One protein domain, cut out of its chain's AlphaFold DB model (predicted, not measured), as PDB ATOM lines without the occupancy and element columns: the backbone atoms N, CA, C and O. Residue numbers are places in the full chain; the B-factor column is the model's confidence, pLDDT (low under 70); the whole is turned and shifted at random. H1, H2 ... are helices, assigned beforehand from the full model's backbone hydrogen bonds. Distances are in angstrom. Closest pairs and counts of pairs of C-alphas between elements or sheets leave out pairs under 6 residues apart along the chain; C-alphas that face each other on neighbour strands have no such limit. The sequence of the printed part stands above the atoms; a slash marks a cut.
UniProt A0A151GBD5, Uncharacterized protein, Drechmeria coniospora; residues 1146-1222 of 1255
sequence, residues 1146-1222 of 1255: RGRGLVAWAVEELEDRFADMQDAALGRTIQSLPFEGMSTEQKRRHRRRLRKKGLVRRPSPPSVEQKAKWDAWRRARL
ATOM      1  N   ARG A1146     174.043 149.219 107.347       93.06
ATOM      2  CA  ARG A1146     173.336 149.119 108.638       93.06
ATOM      3  C   ARG A1146     171.815 149.119 108.477       93.06
ATOM      4  O   ARG A1146     171.110 148.504 109.283       93.06
ATOM      5  N   GLY A1147     171.295 149.794 107.455       93.50
ATOM      6  CA  GLY A1147     169.865 149.920 107.195       93.50
ATOM      7  C   GLY A1147     169.220 148.595 106.808       93.50
ATOM      8  O   GLY A1147     168.080 148.373 107.192       93.50
ATOM      9  N   ARG A1148     169.950 147.645 106.211       89.12
ATOM     10  CA  ARG A1148     169.537 146.235 106.075       89.12
ATOM     11  C   ARG A1148     169.069 145.624 107.392       89.12
ATOM     12  O   ARG A1148     168.009 145.007 107.429       89.12
ATOM     13  N   GLY A1149     169.817 145.833 108.476       91.69
ATOM     14  CA  GLY A1149     169.442 145.357 109.809       91.69
ATOM     15  C   GLY A1149     168.166 146.024 110.330       91.69
ATOM     16  O   GLY A1149     167.310 145.356 110.910       91.69
ATOM     17  N   LEU A1150     168.000 147.324 110.063       92.88
ATOM     18  CA  LEU A1150     166.802 148.087 110.429       92.88
ATOM     19  C   LEU A1150     165.576 147.698 109.589       92.88
ATOM     20  O   LEU A1150     164.484 147.587 110.137       92.88
ATOM     21  N   VAL A1151     165.747 147.451 108.288       92.12
ATOM     22  CA  VAL A1151     164.696 147.014 107.358       92.12
ATOM     23  C   VAL A1151     164.272 145.586 107.673       92.12
ATOM     24  O   VAL A1151     163.080 145.343 107.801       92.12
ATOM     25  N   ALA A1152     165.209 144.658 107.893       90.88
ATOM     26  CA  ALA A1152     164.887 143.300 108.325       90.88
ATOM     27  C   ALA A1152     164.116 143.307 109.658       90.88
ATOM     28  O   ALA A1152     163.077 142.661 109.774       90.88
ATOM     29  N   TRP A1153     164.560 144.101 110.638       94.12
ATOM     30  CA  TRP A1153     163.842 144.280 111.903       94.12
ATOM     31  C   TRP A1153     162.443 144.893 111.711       94.12
ATOM     32  O   TRP A1153     161.474 144.403 112.290       94.12
ATOM     33  N   ALA A1154     162.313 145.927 110.876       95.62
ATOM     34  CA  ALA A1154     161.038 146.585 110.598       95.62
ATOM     35  C   ALA A1154     160.061 145.674 109.835       95.62
ATOM     36  O   ALA A1154     158.867 145.696 110.127       95.62
ATOM     37  N   VAL A1155     160.555 144.843 108.912       94.50
ATOM     38  CA  VAL A1155     159.769 143.807 108.227       94.50
ATOM     39  C   VAL A1155     159.304 142.754 109.232       94.50
ATOM     40  O   VAL A1155     158.107 142.502 109.292       94.50
ATOM     41  N   GLU A1156     160.175 142.220 110.098       94.19
ATOM     42  CA  GLU A1156     159.748 141.276 111.148       94.19
ATOM     43  C   GLU A1156     158.710 141.893 112.112       94.19
ATOM     44  O   GLU A1156     157.814 141.197 112.594       94.19
ATOM     45  N   GLU A1157     158.793 143.197 112.396       95.94
ATOM     46  CA  GLU A1157     157.808 143.920 113.213       95.94
ATOM     47  C   GLU A1157     156.475 144.145 112.478       95.94
ATOM     48  O   GLU A1157     155.408 144.058 113.090       95.94
ATOM     49  N   LEU A1158     156.513 144.406 111.168       96.25
ATOM     50  CA  LEU A1158     155.331 144.633 110.335       96.25
ATOM     51  C   LEU A1158     154.608 143.317 110.010       96.25
ATOM     52  O   LEU A1158     153.384 143.266 110.108       96.25
ATOM     53  N   GLU A1159     155.343 142.237 109.733       95.44
ATOM     54  CA  GLU A1159     154.809 140.875 109.625       95.44
ATOM     55  C   GLU A1159     154.141 140.426 110.930       95.44
ATOM     56  O   GLU A1159     153.017 139.919 110.903       95.44
ATOM     57  N   ASP A1160     154.796 140.643 112.080       95.62
ATOM     58  CA  ASP A1160     154.225 140.281 113.379       95.62
ATOM     59  C   ASP A1160     152.915 141.057 113.645       95.62
ATOM     60  O   ASP A1160     151.938 140.472 114.119       95.62
ATOM     61  N   ARG A1161     152.858 142.349 113.277       95.56
ATOM     62  CA  ARG A1161     151.644 143.184 113.361       95.56
ATOM     63  C   ARG A1161     150.555 142.782 112.368       95.56
ATOM     64  O   ARG A1161     149.378 142.838 112.720       95.56
ATOM     65  N   PHE A1162     150.911 142.385 111.148       96.56
ATOM     66  CA  PHE A1162     149.942 141.928 110.151       96.56
ATOM     67  C   PHE A1162     149.291 140.613 110.590       96.56
ATOM     68  O   PHE A1162     148.068 140.508 110.579       96.56
ATOM     69  N   ALA A1163     150.084 139.653 111.072       95.50
ATOM     70  CA  ALA A1163     149.565 138.407 111.630       95.50
ATOM     71  C   ALA A1163     148.713 138.650 112.892       95.50
ATOM     72  O   ALA A1163     147.667 138.030 113.062       95.50
ATOM     73  N   ASP A1164     149.100 139.602 113.748       95.81
ATOM     74  CA  ASP A1164     148.284 140.035 114.891       95.81
ATOM     75  C   ASP A1164     146.934 140.646 114.478       95.81
ATOM     76  O   ASP A1164     145.925 140.418 115.148       95.81
ATOM     77  N   MET A1165     146.906 141.412 113.384       97.25
ATOM     78  CA  MET A1165     145.690 141.991 112.811       97.25
ATOM     79  C   MET A1165     144.817 140.930 112.126       97.25
ATOM     80  O   MET A1165     143.596 140.990 112.238       97.25
ATOM     81  N   GLN A1166     145.425 139.942 111.463       96.88
ATOM     82  CA  GLN A1166     144.730 138.809 110.853       96.88
ATOM     83  C   GLN A1166     144.073 137.916 111.913       96.88
ATOM     84  O   GLN A1166     142.895 137.590 111.785       96.88
ATOM     85  N   ASP A1167     144.792 137.579 112.987       95.88
ATOM     86  CA  ASP A1167     144.243 136.812 114.111       95.88
ATOM     87  C   ASP A1167     143.065 137.557 114.762       95.88
ATOM     88  O   ASP A1167     141.997 136.975 114.959       95.88
ATOM     89  N   ALA A1168     143.204 138.870 114.990       95.81
ATOM     90  CA  ALA A1168     142.123 139.713 115.505       95.81
ATOM     91  C   ALA A1168     140.910 139.792 114.555       95.81
ATOM     92  O   ALA A1168     139.771 139.719 115.016       95.81
ATOM     93  N   ALA A1169     141.128 139.901 113.241       97.50
ATOM     94  CA  ALA A1169     140.062 139.940 112.236       97.50
ATOM     95  C   ALA A1169     139.320 138.599 112.087       97.50
ATOM     96  O   ALA A1169     138.132 138.589 111.768       97.50
ATOM     97  N   LEU A1170     139.999 137.476 112.347       96.69
ATOM     98  CA  LEU A1170     139.412 136.133 112.380       96.69
ATOM     99  C   LEU A1170     138.820 135.758 113.752       96.69
ATOM    100  O   LEU A1170     138.341 134.637 113.914       96.69
ATOM    101  N   GLY A1171     138.883 136.648 114.751       96.31
ATOM    102  CA  GLY A1171     138.456 136.366 116.128       96.31
ATOM    103  C   GLY A1171     139.294 135.295 116.843       96.31
ATOM    104  O   GLY A1171     138.880 134.780 117.880       96.31
ATOM    105  N   ARG A1172     140.464 134.937 116.301       95.88
ATOM    106  CA  ARG A1172     141.331 133.876 116.825       95.88
ATOM    107  C   ARG A1172     142.281 134.448 117.868       95.88
ATOM    108  O   ARG A1172     142.949 135.454 117.640       95.88
ATOM    109  N   THR A1173     142.396 133.783 119.015       94.94
ATOM    110  CA  THR A1173     143.467 134.113 119.962       94.94
ATOM    111  C   THR A1173     144.780 133.509 119.467       94.94
ATOM    112  O   THR A1173     144.797 132.438 118.858       94.94
ATOM    113  N   ILE A1174     145.908 134.151 119.770       94.62
ATOM    114  CA  ILE A1174     147.223 133.626 119.365       94.62
ATOM    115  C   ILE A1174     147.531 132.310 120.092       94.62
ATOM    116  O   ILE A1174     148.204 131.457 119.534       94.62
ATOM    117  N   GLN A1175     146.988 132.094 121.294       94.38
ATOM    118  CA  GLN A1175     147.125 130.822 122.013       94.38
ATOM    119  C   GLN A1175     146.329 129.671 121.368       94.38
ATOM    120  O   GLN A1175     146.682 128.518 121.582       94.38
ATOM    121  N   SER A1176     145.298 129.962 120.564       92.56
ATOM    122  CA  SER A1176     144.445 128.955 119.908       92.56
ATOM    123  C   SER A1176     144.881 128.559 118.487       92.56
ATOM    124  O   SER A1176     144.151 127.835 117.814       92.56
ATOM    125  N   LEU A1177     146.040 129.015 117.997       92.75
ATOM    126  CA  LEU A1177     146.597 128.512 116.733       92.75
ATOM    127  C   LEU A1177     147.344 127.187 116.993       92.75
ATOM    128  O   LEU A1177     148.316 127.202 117.754       92.75
ATOM    129  N   PRO A1178     146.949 126.058 116.373       93.19
ATOM    130  CA  PRO A1178     147.613 124.775 116.590       93.19
ATOM    131  C   PRO A1178     149.061 124.828 116.094       93.19
ATOM    132  O   PRO A1178     149.337 125.296 114.987       93.19
ATOM    133  N   PHE A1179     149.999 124.345 116.914       93.38
ATOM    134  CA  PHE A1179     151.417 124.389 116.560       93.38
ATOM    135  C   PHE A1179     151.761 123.452 115.398       93.38
ATOM    136  O   PHE A1179     152.528 123.874 114.539       93.38
ATOM    137  N   GLU A1180     151.197 122.243 115.332       94.19
ATOM    138  CA  GLU A1180     151.515 121.205 114.334       94.19
ATOM    139  C   GLU A1180     151.653 121.731 112.901       94.19
ATOM    140  O   GLU A1180     152.759 121.706 112.352       94.19
ATOM    141  N   GLY A1181     150.582 122.296 112.339       93.06
ATOM    142  CA  GLY A1181     150.519 122.717 110.934       93.06
ATOM    143  C   GLY A1181     151.318 123.973 110.563       93.06
ATOM    144  O   GLY A1181     151.380 124.317 109.386       93.06
ATOM    145  N   MET A1182     151.936 124.678 111.518       95.38
ATOM    146  CA  MET A1182     152.753 125.858 111.198       95.38
ATOM    147  C   MET A1182     154.139 125.466 110.655       95.38
ATOM    148  O   MET A1182     154.812 124.587 111.199       95.38
ATOM    149  N   SER A1183     154.633 126.175 109.635       96.50
ATOM    150  CA  SER A1183     156.021 126.036 109.160       96.50
ATOM    151  C   SER A1183     157.041 126.403 110.251       96.50
ATOM    152  O   SER A1183     156.704 127.052 111.242       96.50
ATOM    153  N   THR A1184     158.315 126.030 110.095       94.50
ATOM    154  CA  THR A1184     159.380 126.397 111.055       94.50
ATOM    155  C   THR A1184     159.509 127.915 111.236       94.50
ATOM    156  O   THR A1184     159.689 128.393 112.360       94.50
ATOM    157  N   GLU A1185     159.327 128.688 110.162       91.69
ATOM    158  CA  GLU A1185     159.261 130.148 110.228       91.69
ATOM    159  C   GLU A1185     158.001 130.659 110.915       91.69
ATOM    160  O   GLU A1185     158.099 131.530 111.776       91.69
ATOM    161  N   GLN A1186     156.824 130.120 110.590       94.19
ATOM    162  CA  GLN A1186     155.577 130.492 111.261       94.19
ATOM    163  C   GLN A1186     155.660 130.178 112.761       94.19
ATOM    164  O   GLN A1186     155.332 131.035 113.576       94.19
ATOM    165  N   LYS A1187     156.232 129.028 113.143       95.75
ATOM    166  CA  LYS A1187     156.564 128.651 114.528       95.75
ATOM    167  C   LYS A1187     157.527 129.657 115.178       95.75
ATOM    168  O   LYS A1187     157.318 130.031 116.333       95.75
ATOM    169  N   ARG A1188     158.551 130.152 114.464       94.81
ATOM    170  CA  ARG A1188     159.470 131.211 114.943       94.81
ATOM    171  C   ARG A1188     158.752 132.555 115.127       94.81
ATOM    172  O   ARG A1188     158.841 133.121 116.215       94.81
ATOM    173  N   ARG A1189     158.021 133.033 114.115       94.06
ATOM    174  CA  ARG A1189     157.214 134.271 114.126       94.06
ATOM    175  C   ARG A1189     156.193 134.233 115.265       94.06
ATOM    176  O   ARG A1189     156.222 135.068 116.157       94.06
ATOM    177  N   HIS A1190     155.388 133.178 115.347       95.62
ATOM    178  CA  HIS A1190     154.429 132.943 116.426       95.62
ATOM    179  C   HIS A1190     155.093 132.961 117.821       95.62
ATOM    180  O   HIS A1190     154.615 133.646 118.727       95.62
ATOM    181  N   ARG A1191     156.247 132.296 118.002       95.06
ATOM    182  CA  ARG A1191     157.030 132.371 119.254       95.06
ATOM    183  C   ARG A1191     157.563 133.786 119.543       95.06
ATOM    184  O   ARG A1191     157.683 134.135 120.719       95.06
ATOM    185  N   ARG A1192     157.850 134.619 118.531       94.06
ATOM    186  CA  ARG A1192     158.138 136.059 118.714       94.06
ATOM    187  C   ARG A1192     156.895 136.824 119.167       94.06
ATOM    188  O   ARG A1192     156.971 137.484 120.200       94.06
ATOM    189  N   ARG A1193     155.749 136.670 118.492       95.19
ATOM    190  CA  ARG A1193     154.473 137.329 118.852       95.19
ATOM    191  C   ARG A1193     154.031 137.003 120.281       95.19
ATOM    192  O   ARG A1193     153.759 137.918 121.059       95.19
ATOM    193  N   LEU A1194     154.084 135.729 120.685       95.62
ATOM    194  CA  LEU A1194     153.810 135.301 122.066       95.62
ATOM    195  C   LEU A1194     154.746 135.955 123.101       95.62
ATOM    196  O   LEU A1194     154.293 136.319 124.186       95.62
ATOM    197  N   ARG A1195     156.038 136.135 122.783       93.69
ATOM    198  CA  ARG A1195     157.009 136.824 123.659       93.69
ATOM    199  C   ARG A1195     156.805 138.343 123.686       93.69
ATOM    200  O   ARG A1195     156.936 138.937 124.754       93.69
ATOM    201  N   LYS A1196     156.474 138.968 122.549       94.81
ATOM    202  CA  LYS A1196     156.143 140.404 122.442       94.81
ATOM    203  C   LYS A1196     154.912 140.752 123.282       94.81
ATOM    204  O   LYS A1196     154.937 141.734 124.015       94.81
ATOM    205  N   LYS A1197     153.882 139.903 123.239       94.44
ATOM    206  CA  LYS A1197     152.640 140.046 124.020       94.44
ATOM    207  C   LYS A1197     152.733 139.539 125.466       94.44
ATOM    208  O   LYS A1197     151.742 139.589 126.183       94.44
ATOM    209  N   GLY A1198     153.890 139.034 125.902       94.69
ATOM    210  CA  GLY A1198     154.101 138.515 127.261       94.69
ATOM    211  C   GLY A1198     153.352 137.215 127.598       94.69
ATOM    212  O   GLY A1198     153.471 136.731 128.720       94.69
ATOM    213  N   LEU A1199     152.622 136.635 126.638       94.31
ATOM    214  CA  LEU A1199     151.834 135.403 126.788       94.31
ATOM    215  C   LEU A1199     152.719 134.166 126.987       94.31
ATOM    216  O   LEU A1199     152.316 133.213 127.647       94.31
ATOM    217  N   VAL A1200     153.937 134.190 126.441       93.38
ATOM    218  CA  VAL A1200     155.012 133.271 126.825       93.38
ATOM    219  C   VAL A1200     155.974 134.022 127.732       93.38
ATOM    220  O   VAL A1200     156.585 135.011 127.310       93.38
ATOM    221  N   ARG A1201     156.147 133.512 128.961       89.62
ATOM    222  CA  ARG A1201     157.216 133.923 129.882       89.62
ATOM    223  C   ARG A1201     158.522 133.959 129.091       89.62
ATOM    224  O   ARG A1201     158.897 132.957 128.477       89.62
ATOM    225  N   ARG A1202     159.200 135.115 129.068       85.19
ATOM    226  CA  ARG A1202     160.533 135.217 128.453       85.19
ATOM    227  C   ARG A1202     161.391 134.078 129.020       85.19
ATOM    228  O   ARG A1202     161.335 133.887 130.238       85.19
ATOM    229  N   PRO A1203     162.147 133.333 128.187       85.38
ATOM    230  CA  PRO A1203     163.119 132.384 128.711       85.38
ATOM    231  C   PRO A1203     163.945 133.090 129.780       85.38
ATOM    232  O   PRO A1203     164.320 134.251 129.583       85.38
ATOM    233  N   SER A1204     164.185 132.421 130.908       88.62
ATOM    234  CA  SER A1204     165.176 132.908 131.861       88.62
ATOM    235  C   SER A1204     166.467 133.203 131.094       88.62
ATOM    236  O   SER A1204     166.797 132.436 130.178       88.62
ATOM    237  N   PRO A1205     167.184 134.300 131.404       88.44
ATOM    238  CA  PRO A1205     168.511 134.483 130.835       88.44
ATOM    239  C   PRO A1205     169.322 133.203 131.104       88.44
ATOM    240  O   PRO A1205     169.161 132.620 132.183       88.44
ATOM    241  N   PRO A1206     170.122 132.722 130.134       91.44
ATOM    242  CA  PRO A1206     170.974 131.558 130.359       91.44
ATOM    243  C   PRO A1206     171.834 131.802 131.602       91.44
ATOM    244  O   PRO A1206     172.217 132.949 131.860       91.44
ATOM    245  N   SER A1207     172.143 130.746 132.362       95.88
ATOM    246  CA  SER A1207     173.074 130.884 133.491       95.88
ATOM    247  C   SER A1207     174.398 131.482 133.004       95.88
ATOM    248  O   SER A1207     174.739 131.371 131.822       95.88
ATOM    249  N   VAL A1208     175.160 132.127 133.891       94.50
ATOM    250  CA  VAL A1208     176.437 132.757 133.503       94.50
ATOM    251  C   VAL A1208     177.367 131.726 132.844       94.50
ATOM    252  O   VAL A1208     177.976 132.020 131.821       94.50
ATOM    253  N   GLU A1209     177.352 130.486 133.336       94.50
ATOM    254  CA  GLU A1209     178.008 129.312 132.746       94.50
ATOM    255  C   GLU A1209     177.490 128.962 131.342       94.50
ATOM    256  O   GLU A1209     178.280 128.753 130.426       94.50
ATOM    257  N   GLN A1210     176.167 128.906 131.133       94.44
ATOM    258  CA  GLN A1210     175.575 128.627 129.817       94.44
ATOM    259  C   GLN A1210     175.906 129.733 128.812       94.44
ATOM    260  O   GLN A1210     176.222 129.437 127.660       94.44
ATOM    261  N   LYS A1211     175.894 130.999 129.249       94.56
ATOM    262  CA  LYS A1211     176.338 132.135 128.437       94.56
ATOM    263  C   LYS A1211     177.824 132.000 128.098       94.56
ATOM    264  O   LYS A1211     178.170 132.057 126.924       94.56
ATOM    265  N   ALA A1212     178.681 131.740 129.086       95.62
ATOM    266  CA  ALA A1212     180.112 131.525 128.882       95.62
ATOM    267  C   ALA A1212     180.390 130.343 127.936       95.62
ATOM    268  O   ALA A1212     181.246 130.453 127.065       95.62
ATOM    269  N   LYS A1213     179.616 129.255 128.028       97.12
ATOM    270  CA  LYS A1213     179.682 128.092 127.130       97.12
ATOM    271  C   LYS A1213     179.253 128.434 125.699       97.12
ATOM    272  O   LYS A1213     179.915 128.013 124.755       97.12
ATOM    273  N   TRP A1214     178.197 129.227 125.515       95.06
ATOM    274  CA  TRP A1214     177.783 129.712 124.191       95.06
ATOM    275  C   TRP A1214     178.773 130.718 123.595       95.06
ATOM    276  O   TRP A1214     179.036 130.670 122.395       95.06
ATOM    277  N   ASP A1215     179.357 131.595 124.408       95.81
ATOM    278  CA  ASP A1215     180.369 132.551 123.960       95.81
ATOM    279  C   ASP A1215     181.716 131.852 123.687       95.81
ATOM    280  O   ASP A1215     182.385 132.194 122.714       95.81
ATOM    281  N   ALA A1216     182.071 130.795 124.426       95.56
ATOM    282  CA  ALA A1216     183.186 129.901 124.105       95.56
ATOM    283  C   ALA A1216     182.948 129.140 122.788       95.56
ATOM    284  O   ALA A1216     183.821 129.136 121.924       95.56
ATOM    285  N   TRP A1217     181.754 128.576 122.570       96.81
ATOM    286  CA  TRP A1217     181.383 127.968 121.284       96.81
ATOM    287  C   TRP A1217     181.385 128.975 120.124       96.81
ATOM    288  O   TRP A1217     181.744 128.614 119.004       96.81
ATOM    289  N   ARG A1218     181.029 130.242 120.375       94.31
ATOM    290  CA  ARG A1218     181.114 131.321 119.381       94.31
ATOM    291  C   ARG A1218     182.565 131.675 119.058       94.31
ATOM    292  O   ARG A1218     182.904 131.755 117.883       94.31
ATOM    293  N   ARG A1219     183.423 131.830 120.074       94.19
ATOM    294  CA  ARG A1219     184.871 132.051 119.905       94.19
ATOM    295  C   ARG A1219     185.525 130.896 119.150       94.19
ATOM    296  O   ARG A1219     186.249 131.154 118.202       94.19
ATOM    297  N   ALA A1220     185.216 129.648 119.503       95.75
ATOM    298  CA  ALA A1220     185.736 128.463 118.821       95.75
ATOM    299  C   ALA A1220     185.287 128.384 117.350       95.75
ATOM    300  O   ALA A1220     186.071 127.990 116.491       95.75
ATOM    301  N   ARG A1221     184.049 128.798 117.038       95.06
ATOM    302  CA  ARG A1221     183.578 128.887 115.649       95.06
ATOM    303  C   ARG A1221     184.301 129.987 114.872       95.06
ATOM    304  O   ARG A1221     184.855 129.681 113.829       95.06
ATOM    305  N   LEU A1222     184.385 131.199 115.424       92.50
ATOM    306  CA  LEU A1222     185.105 132.321 114.810       92.50
ATOM    307  C   LEU A1222     186.605 132.033 114.643       92.50
ATOM    308  O   LEU A1222     187.201 132.442 113.656       92.50
TER     309      LEU A1222
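Overview. This is residues 1146 to 1222 of the 1255 residues of an uncharacterized protein of Drechmeria coniospora (UniProt A0A151GBD5). What shape do these atoms make? A long helix, H1, and a shorter one, H2, set across it at about a right angle, form a small crossed pair, and the third helix, H3, sits well away from both at the far end of the link of residues 1197 to 1207. Residues 1146 to 1155, of which 1147 to 1155 belong to H1, stick out from the pair, and so do residues 1207 to 1213 and 1215 to 1222, most of them in H3. How is it made up? The printed part has 77 residues with three named helices, in the order H1, H2, H3, and no named strand: the class is all helix. How spread out is it? The whole is loose and elongated, with a radius of gyration of the C-alphas of 16.2 A and spans of 47 by 30 by 22 A.

Arrangement. How does the longest helix meet its neighbour? H1, residues 1147 to 1169, touches H2, residues 1184 to 1196, and their lines are about perpendicular, at 83 degrees. The closest C-alphas are those of Asp 1160 and Arg 1193, 6.2 A apart. With which residues do the two helices touch? H1 touches H2 with residues 1160 to 1164 alone, and H2 touches H1 with residues 1189 to 1193 alone. Where does the last helix stand? H3, residues 1208 to 1222, touches no helix: it is apart from H1 and from H2. What do the helix backbones show? In H1, H2 and H3 every O i to N i+4 pair is within hydrogen-bond range.

Along the chain. Where is H1? It runs 31.8 A from C-alpha 1147 at (169.865, 149.920, 107.195) to C-alpha 1169 at (140.062, 139.940, 112.236). How long are the other two? H2 measures 18.3 A from C-alpha 1184 to C-alpha 1196. H3 measures 20.6 A from C-alpha 1208 to C-alpha 1222, which is at (185.105, 132.321, 114.810).

Size, cuts and confidence. How large is it from end to end? The two C-alphas farthest apart are those of Gly 1171 and Ala 1220, at 48.0 A. Without the stretches that stand free, the body has 52 residues and spans 39 by 21 by 20 A. Which links are long? Both are: 14 residues, 1170 to 1183, lie between H1 and H2, and 11 residues lie between H2 and H3. Is anything missing or uncertain? The printed part has no cut, its mean pLDDT is 94.2, and no printed residue is under 70.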